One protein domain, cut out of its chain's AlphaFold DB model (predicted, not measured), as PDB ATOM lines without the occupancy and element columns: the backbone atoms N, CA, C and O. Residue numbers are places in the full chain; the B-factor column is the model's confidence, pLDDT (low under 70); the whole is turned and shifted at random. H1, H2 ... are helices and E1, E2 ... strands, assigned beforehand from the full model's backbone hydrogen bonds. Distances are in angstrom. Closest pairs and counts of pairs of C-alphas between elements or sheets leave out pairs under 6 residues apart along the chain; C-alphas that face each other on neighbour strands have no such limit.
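What this domain is: This is residues 47 to 106 of the 248 residues of an uncharacterized protein of Nocardia farcinica (UniProt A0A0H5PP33). What does one see first? There is little regular structure: looped stretches at both ends of the longest axis, with one short helix, H1, beside the loop of residues 74 to 88. In between, residues 63 to 64 pair with the small strand E1, and residues 92 to 106 make the last loop and tail. What are the figures? The 60 printed residues hold one named helix, then one named strand; the class is mixed, with 12 residues in named elements. The whole is compact, radius of gyration of the C-alphas 11.7 A, spanning 32 by 23 by 22 A.

How they stand to each other: What precedes the helix? Residues 47 to 64 have no named element; residues 63 to 64 pair antiparallel with E1, residues 89 to 91. How near is H1, residues 65 to 73? Its closest C-alphas to E1, Ala 65 and Leu 90, are 6.2 A apart. Every O i to N i+4 pair in H1 is within hydrogen-bond range.

Where its parts are: Where does H1 run? From C-alpha 65 at (20.419, -10.787, 0.186), it spans 12.3 A. Where does E1 end? At C-alpha 91, (21.173, -19.964, 1.606), 5.6 A from C-alpha 89.

The domain as a whole: How large is it? The farthest C-alphas, Pro 78 and Glu 99, are 33.2 A apart. Any cut or weak place? The printed part has no cut, the link H1 to E1 is long, and residues 104 to 106 have pLDDT under 70.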
ATOM      1  N   VAL A  47      11.227 -26.133  12.796       73.88
ATOM      2  CA  VAL A  47      12.572 -26.698  12.653       73.88
ATOM      3  C   VAL A  47      13.448 -25.624  12.015       73.88
ATOM      4  O   VAL A  47      13.053 -25.007  11.031       73.88
ATOM      5  N   THR A  48      14.629 -25.369  12.567       84.62
ATOM      6  CA  THR A  48      15.593 -24.445  11.957       84.62
ATOM      7  C   THR A  48      16.173 -25.044  10.680       84.62
ATOM      8  O   THR A  48      16.279 -26.269  10.556       84.62
ATOM      9  N   CYS A  49      16.614 -24.199   9.746       88.12
ATOM     10  CA  CYS A  49      17.387 -24.657   8.595       88.12
ATOM     11  C   CYS A  49      18.568 -25.530   9.080       88.12
ATOM     12  O   CYS A  49      19.298 -25.120   9.983       88.12
ATOM     13  N   PRO A  50      18.801 -26.723   8.502       88.06
ATOM     14  CA  PRO A  50      19.849 -27.637   8.975       88.06
ATOM     15  C   PRO A  50      21.273 -27.167   8.631       88.06
ATOM     16  O   PRO A  50      22.257 -27.780   9.047       88.06
ATOM     17  N   HIS A  51      21.401 -26.107   7.835       86.25
ATOM     18  CA  HIS A  51      22.672 -25.615   7.334       86.25
ATOM     19  C   HIS A  51      23.348 -24.674   8.342       86.25
ATOM     20  O   HIS A  51      22.735 -23.689   8.741       86.25
ATOM     21  N   PRO A  52      24.633 -24.881   8.689       85.62
ATOM     22  CA  PRO A  52      25.323 -24.096   9.720       85.62
ATOM     23  C   PRO A  52      25.554 -22.622   9.345       85.62
ATOM     24  O   PRO A  52      25.912 -21.820  10.200       85.62
ATOM     25  N   TRP A  53      25.377 -22.262   8.073       83.44
ATOM     26  CA  TRP A  53      25.469 -20.887   7.569       83.44
ATOM     27  C   TRP A  53      24.111 -20.177   7.473       83.44
ATOM     28  O   TRP A  53      24.051 -19.026   7.037       83.44
ATOM     29  N   CYS A  54      23.018 -20.849   7.844       86.56
ATOM     30  CA  CYS A  54      21.673 -20.298   7.809       86.56
ATOM     31  C   CYS A  54      21.051 -20.335   9.207       86.56
ATOM     32  O   CYS A  54      20.961 -21.383   9.834       86.56
ATOM     33  N   ASP A  55      20.605 -19.177   9.673       84.06
ATOM     34  CA  ASP A  55      19.936 -18.961  10.956       84.06
ATOM     35  C   ASP A  55      18.410 -18.834  10.818       84.06
ATOM     36  O   ASP A  55      17.719 -18.540  11.790       84.06
ATOM     37  N   ALA A  56      17.882 -19.022   9.606       84.44
ATOM     38  CA  ALA A  56      16.455 -18.946   9.336       84.44
ATOM     39  C   ALA A  56      15.725 -20.240   9.727       84.44
ATOM     40  O   ALA A  56      16.315 -21.323   9.805       84.44
ATOM     41  N   ASP A  57      14.408 -20.122   9.894       87.88
ATOM     42  CA  ASP A  57      13.495 -21.264   9.959       87.88
ATOM     43  C   ASP A  57      13.599 -22.108   8.682       87.88
ATOM     44  O   ASP A  57      14.063 -21.623   7.645       87.88
ATOM     45  N   TRP A  58      13.174 -23.371   8.744       89.00
ATOM     46  CA  TRP A  58      13.179 -24.258   7.585       89.00
ATOM     47  C   TRP A  58      12.506 -23.586   6.381       89.00
ATOM     48  O   TRP A  58      11.406 -23.038   6.472       89.00
ATOM     49  N   HIS A  59      13.181 -23.619   5.233       89.25
ATOM     50  CA  HIS A  59      12.765 -22.897   4.039       89.25
ATOM     51  C   HIS A  59      13.083 -23.686   2.764       89.25
ATOM     52  O   HIS A  59      14.211 -24.125   2.548       89.25
ATOM     53  N   GLY A  60      12.096 -23.834   1.877       87.38
ATOM     54  CA  GLY A  60      12.270 -24.569   0.616       87.38
ATOM     55  C   GLY A  60      12.916 -23.757  -0.513       87.38
ATOM     56  O   GLY A  60      13.505 -24.328  -1.424       87.38
ATOM     57  N   LEU A  61      12.818 -22.424  -0.470       91.06
ATOM     58  CA  LEU A  61      13.361 -21.530  -1.501       91.06
ATOM     59  C   LEU A  61      14.694 -20.922  -1.072       91.06
ATOM     60  O   LEU A  61      14.949 -20.759   0.123       91.06
ATOM     61  N   ALA A  62      15.520 -20.534  -2.046       93.56
ATOM     62  CA  ALA A  62      16.771 -19.852  -1.751       93.56
ATOM     63  C   ALA A  62      16.505 -18.475  -1.123       93.56
ATOM     64  O   ALA A  62      15.732 -17.680  -1.664       93.56
ATOM     65  N   ILE A  63      17.170 -18.197  -0.001       93.50
ATOM     66  CA  ILE A  63      17.178 -16.890   0.657       93.50
ATOM     67  C   ILE A  63      18.237 -16.032  -0.020       93.50
ATOM     68  O   ILE A  63      19.421 -16.374  -0.005       93.50
ATOM     69  N   THR A  64      17.816 -14.900  -0.570       94.06
ATOM     70  CA  THR A  64      18.691 -13.913  -1.207       94.06
ATOM     71  C   THR A  64      18.999 -12.745  -0.267       94.06
ATOM     72  O   THR A  64      18.287 -12.501   0.717       94.06
ATOM     73  N   ALA A  65      20.049 -11.983  -0.568       90.00
ATOM     74  CA  ALA A  65      20.419 -10.787   0.186       90.00
ATOM     75  C   ALA A  65      19.276  -9.759   0.229       90.00
ATOM     76  O   ALA A  65      18.999  -9.186   1.288       90.00
ATOM     77  N   ARG A  66      18.539  -9.583  -0.878       90.12
ATOM     78  CA  ARG A  66      17.376  -8.685  -0.932       90.12
ATOM     79  C   ARG A  66      16.244  -9.148  -0.016       90.12
ATOM     80  O   ARG A  66      15.657  -8.317   0.678       90.12
ATOM     81  N   MET A  67      15.967 -10.452   0.060       91.19
ATOM     82  CA  MET A  67      14.994 -10.986   1.022       91.19
ATOM     83  C   MET A  67      15.407 -10.732   2.469       91.19
ATOM     84  O   MET A  67      14.583 -10.283   3.268       91.19
ATOM     85  N   ARG A  68      16.676 -10.992   2.817       87.50
ATOM     86  CA  ARG A  68      17.172 -10.766   4.184       87.50
ATOM     87  C   ARG A  68      17.108  -9.280   4.553       87.50
ATOM     88  O   ARG A  68      16.721  -8.961   5.677       87.50
ATOM     89  N   ALA A  69      17.382  -8.380   3.607       82.06
ATOM     90  CA  ALA A  69      17.223  -6.940   3.794       82.06
ATOM     91  C   ALA A  69      15.757  -6.534   4.047       82.06
ATOM     92  O   ALA A  69      15.487  -5.818   5.010       82.06
ATOM     93  N   MET A  70      14.806  -7.028   3.246       87.06
ATOM     94  CA  MET A  70      13.370  -6.763   3.443       87.06
ATOM     95  C   MET A  70      12.851  -7.321   4.775       87.06
ATOM     96  O   MET A  70      12.139  -6.624   5.497       87.06
ATOM     97  N   ARG A  71      13.268  -8.538   5.163       84.81
ATOM     98  CA  ARG A  71      12.936  -9.123   6.476       84.81
ATOM     99  C   ARG A  71      13.487  -8.274   7.619       84.81
ATOM    100  O   ARG A  71      12.761  -8.007   8.569       84.81
ATOM    101  N   ARG A  72      14.737  -7.805   7.518       77.31
ATOM    102  CA  ARG A  72      15.357  -6.913   8.514       77.31
ATOM    103  C   ARG A  72      14.633  -5.564   8.605       77.31
ATOM    104  O   ARG A  72      14.512  -5.019   9.694       77.31
ATOM    105  N   ALA A  73      14.144  -5.040   7.481       77.44
ATOM    106  CA  ALA A  73      13.377  -3.796   7.432       77.44
ATOM    107  C   ALA A  73      11.925  -3.945   7.925       77.44
ATOM    108  O   ALA A  73      11.266  -2.935   8.162       77.44
ATOM    109  N   GLY A  74      11.410  -5.175   8.052       77.44
ATOM    110  CA  GLY A  74      10.001  -5.431   8.368       77.44
ATOM    111  C   GLY A  74       9.037  -4.984   7.262       77.44
ATOM    112  O   GLY A  74       7.850  -4.804   7.518       77.44
ATOM    113  N   TYR A  75       9.540  -4.782   6.042       81.06
ATOM    114  CA  TYR A  75       8.779  -4.265   4.910       81.06
ATOM    115  C   TYR A  75       9.103  -5.060   3.649       81.06
ATOM    116  O   TYR A  75      10.267  -5.200   3.271       81.06
ATOM    117  N   VAL A  76       8.057  -5.552   2.988       87.62
ATOM    118  CA  VAL A  76       8.161  -6.204   1.682       87.62
ATOM    119  C   VAL A  76       7.890  -5.163   0.607       87.62
ATOM    120  O   VAL A  76       6.841  -4.523   0.607       87.62
ATOM    121  N   ASP A  77       8.832  -5.014  -0.317       89.19
ATOM    122  CA  ASP A  77       8.660  -4.183  -1.504       89.19
ATOM    123  C   ASP A  77       7.533  -4.757  -2.400       89.19
ATOM    124  O   ASP A  77       7.652  -5.899  -2.852       89.19
ATOM    125  N   PRO A  78       6.443  -4.010  -2.676       91.88
ATOM    126  CA  PRO A  78       5.317  -4.484  -3.487       91.88
ATOM    127  C   PRO A  78       5.701  -4.895  -4.917       91.88
ATOM    128  O   PRO A  78       5.075  -5.779  -5.520       91.88
ATOM    129  N   ASP A  79       6.751  -4.283  -5.462       92.00
ATOM    130  CA  ASP A  79       7.236  -4.554  -6.815       92.00
ATOM    131  C   ASP A  79       8.281  -5.677  -6.849       92.00
ATOM    132  O   ASP A  79       8.738  -6.080  -7.921       92.00
ATOM    133  N   TYR A  80       8.622  -6.254  -5.694       91.38
ATOM    134  CA  TYR A  80       9.559  -7.363  -5.612       91.38
ATOM    135  C   TYR A  80       9.048  -8.600  -6.361       91.38
ATOM    136  O   TYR A  80       7.909  -9.047  -6.189       91.38
ATOM    137  N   ARG A  81       9.912  -9.190  -7.190       93.44
ATOM    138  CA  ARG A  81       9.654 -10.445  -7.902       93.44
ATOM    139  C   ARG A  81      10.849 -11.364  -7.730       93.44
ATOM    140  O   ARG A  81      11.941 -11.026  -8.164       93.44
ATOM    141  N   TYR A  82      10.613 -12.546  -7.168       89.88
ATOM    142  CA  TYR A  82      11.673 -13.521  -6.898       89.88
ATOM    143  C   TYR A  82      12.466 -13.913  -8.148       89.88
ATOM    144  O   TYR A  82      13.685 -13.920  -8.132       89.88
ATOM    145  N   ALA A  83      11.776 -14.176  -9.259       92.38
ATOM    146  CA  ALA A  83      12.424 -14.563 -10.514       92.38
ATOM    147  C   ALA A  83      13.287 -13.451 -11.139       92.38
ATOM    148  O   ALA A  83      14.083 -13.732 -12.029       92.38
ATOM    149  N   ALA A  84      13.094 -12.199 -10.714       92.12
ATOM    150  CA  ALA A  84      13.884 -11.051 -11.146       92.12
ATOM    151  C   ALA A  84      14.935 -10.636 -10.101       92.12
ATOM    152  O   ALA A  84      15.635  -9.652 -10.320       92.12
ATOM    153  N   ASP A  85      15.019 -11.340  -8.968       92.06
ATOM    154  CA  ASP A  85      16.015 -11.082  -7.938       92.06
ATOM    155  C   ASP A  85      17.327 -11.784  -8.293       92.06
ATOM    156  O   ASP A  85      17.438 -13.008  -8.234       92.06
ATOM    157  N   ASP A  86      18.315 -10.988  -8.678       92.88
ATOM    158  CA  ASP A  86      19.680 -11.406  -8.981       92.88
ATOM    159  C   ASP A  86      20.646 -11.160  -7.810       92.88
ATOM    160  O   ASP A  86      21.862 -11.301  -7.964       92.88
ATOM    161  N   SER A  87      20.122 -10.795  -6.634       91.12
ATOM    162  CA  SER A  87      20.946 -10.588  -5.448       91.12
ATOM    163  C   SER A  87      21.577 -11.890  -4.949       91.12
ATOM    164  O   SER A  87      21.110 -13.000  -5.205       91.12
ATOM    165  N   GLU A  88      22.691 -11.741  -4.231       92.19
ATOM    166  CA  GLU A  88      23.500 -12.859  -3.759       92.19
ATOM    167  C   GLU A  88      22.677 -13.861  -2.936       92.19
ATOM    168  O   GLU A  88      21.922 -13.489  -2.033       92.19
ATOM    169  N   ILE A  89      22.837 -15.149  -3.245       92.81
ATOM    170  CA  ILE A  89      22.196 -16.232  -2.500       92.81
ATOM    171  C   ILE A  89      22.944 -16.412  -1.180       92.81
ATOM    172  O   ILE A  89      24.143 -16.667  -1.159       92.81
ATOM    173  N   LEU A  90      22.211 -16.312  -0.075       91.06
ATOM    174  CA  LEU A  90      22.718 -16.479   1.285       91.06
ATOM    175  C   LEU A  90      22.521 -17.912   1.788       91.06
ATOM    176  O   LEU A  90      23.343 -18.434   2.536       91.06
ATOM    177  N   CYS A  91      21.422 -18.547   1.379       92.38
ATOM    178  CA  CYS A  91      21.173 -19.964   1.606       92.38
ATOM    179  C   CYS A  91      20.382 -20.536   0.419       92.38
ATOM    180  O   CYS A  91      19.335 -19.980   0.095       92.38
ATOM    181  N   PRO A  92      20.825 -21.632  -0.219       93.38
ATOM    182  CA  PRO A  92      20.146 -22.216  -1.382       93.38
ATOM    183  C   PRO A  92      18.810 -22.914  -1.066       93.38
ATOM    184  O   PRO A  92      18.041 -23.173  -1.987       93.38
ATOM    185  N   GLY A  93      18.511 -23.191   0.206       91.69
ATOM    186  CA  GLY A  93      17.310 -23.918   0.636       91.69
ATOM    187  C   GLY A  93      17.658 -24.971   1.682       91.69
ATOM    188  O   GLY A  93      18.775 -25.469   1.689       91.69
ATOM    189  N   SER A  94      16.719 -25.320   2.561       89.88
ATOM    190  CA  SER A  94      16.925 -26.316   3.624       89.88
ATOM    191  C   SER A  94      17.093 -27.746   3.104       89.88
ATOM    192  O   SER A  94      17.748 -28.553   3.756       89.88
ATOM    193  N   ASP A  95      16.542 -28.045   1.926       90.81
ATOM    194  CA  ASP A  95      16.697 -29.339   1.247       90.81
ATOM    195  C   ASP A  95      17.934 -29.388   0.335       90.81
ATOM    196  O   ASP A  95      18.141 -30.365  -0.391       90.81
ATOM    197  N   PHE A  96      18.755 -28.334   0.311       89.50
ATOM    198  CA  PHE A  96      19.906 -28.288  -0.577       89.50
ATOM    199  C   PHE A  96      20.979 -29.288  -0.133       89.50
ATOM    200  O   PHE A  96      21.567 -29.186   0.941       89.50
ATOM    201  N   VAL A  97      21.288 -30.243  -1.010       82.00
ATOM    202  CA  VAL A  97      22.353 -31.227  -0.796       82.00
ATOM    203  C   VAL A  97      23.500 -30.917  -1.751       82.00
ATOM    204  O   VAL A  97      23.408 -31.170  -2.950       82.00
ATOM    205  N   GLY A  98      24.592 -30.366  -1.223       83.06
ATOM    206  CA  GLY A  98      25.779 -30.038  -2.007       83.06
ATOM    207  C   GLY A  98      26.763 -29.151  -1.255       83.06
ATOM    208  O   GLY A  98      26.514 -28.733  -0.124       83.06
ATOM    209  N   GLU A  99      27.888 -28.854  -1.899       82.88
ATOM    210  CA  GLU A  99      28.823 -27.846  -1.406       82.88
ATOM    211  C   GLU A  99      28.281 -26.457  -1.742       82.88
ATOM    212  O   GLU A  99      28.030 -26.124  -2.900       82.88
ATOM    213  N   PHE A 100      28.101 -25.641  -0.713       86.81
ATOM    214  CA  PHE A 100      27.763 -24.237  -0.848       86.81
ATOM    215  C   PHE A 100      28.773 -23.443  -0.035       86.81
ATOM    216  O   PHE A 100      28.991 -23.722   1.143       86.81
ATOM    217  N   THR A 101      29.418 -22.475  -0.682       85.88
ATOM    218  CA  THR A 101      30.258 -21.508   0.022       85.88
ATOM    219  C   THR A 101      29.357 -20.337   0.376       85.88
ATOM    220  O   THR A 101      28.993 -19.591  -0.535       85.88
ATOM    221  N   PRO A 102      28.952 -20.184   1.648       77.81
ATOM    222  CA  PRO A 102      28.177 -19.023   2.031       77.81
ATOM    223  C   PRO A 102      28.999 -17.763   1.770       77.81
ATOM    224  O   PRO A 102      30.227 -17.784   1.939       77.81
ATOM    225  N   PRO A 103      28.343 -16.669   1.363       76.50
ATOM    226  CA  PRO A 103      29.027 -15.396   1.262       76.50
ATOM    227  C   PRO A 103      29.646 -15.038   2.606       76.50
ATOM    228  O   PRO A 103      29.165 -15.472   3.659       76.50
ATOM    229  N   ALA A 104      30.753 -14.288   2.561       68.69
ATOM    230  CA  ALA A 104      31.433 -13.859   3.774       68.69
ATOM    231  C   ALA A 104      30.383 -13.274   4.728       68.69
ATOM    232  O   ALA A 104      29.555 -12.479   4.270       68.69
ATOM    233  N   PRO A 105      30.368 -13.691   6.010       60.81
ATOM    234  CA  PRO A 105      29.403 -13.154   6.951       60.81
ATOM    235  C   PRO A 105      29.478 -11.635   6.855       60.81
ATOM    236  O   PRO A 105      30.587 -11.087   6.832       60.81
ATOM    237  N   GLU A 106      28.319 -10.969   6.746       56.56
ATOM    238  CA  GLU A 106      28.280  -9.514   6.878       56.56
ATOM    239  C   GLU A 106      29.146  -9.185   8.098       56.56
ATOM    240  O   GLU A 106      28.972  -9.848   9.133       56.56
TER     241      GLU A 106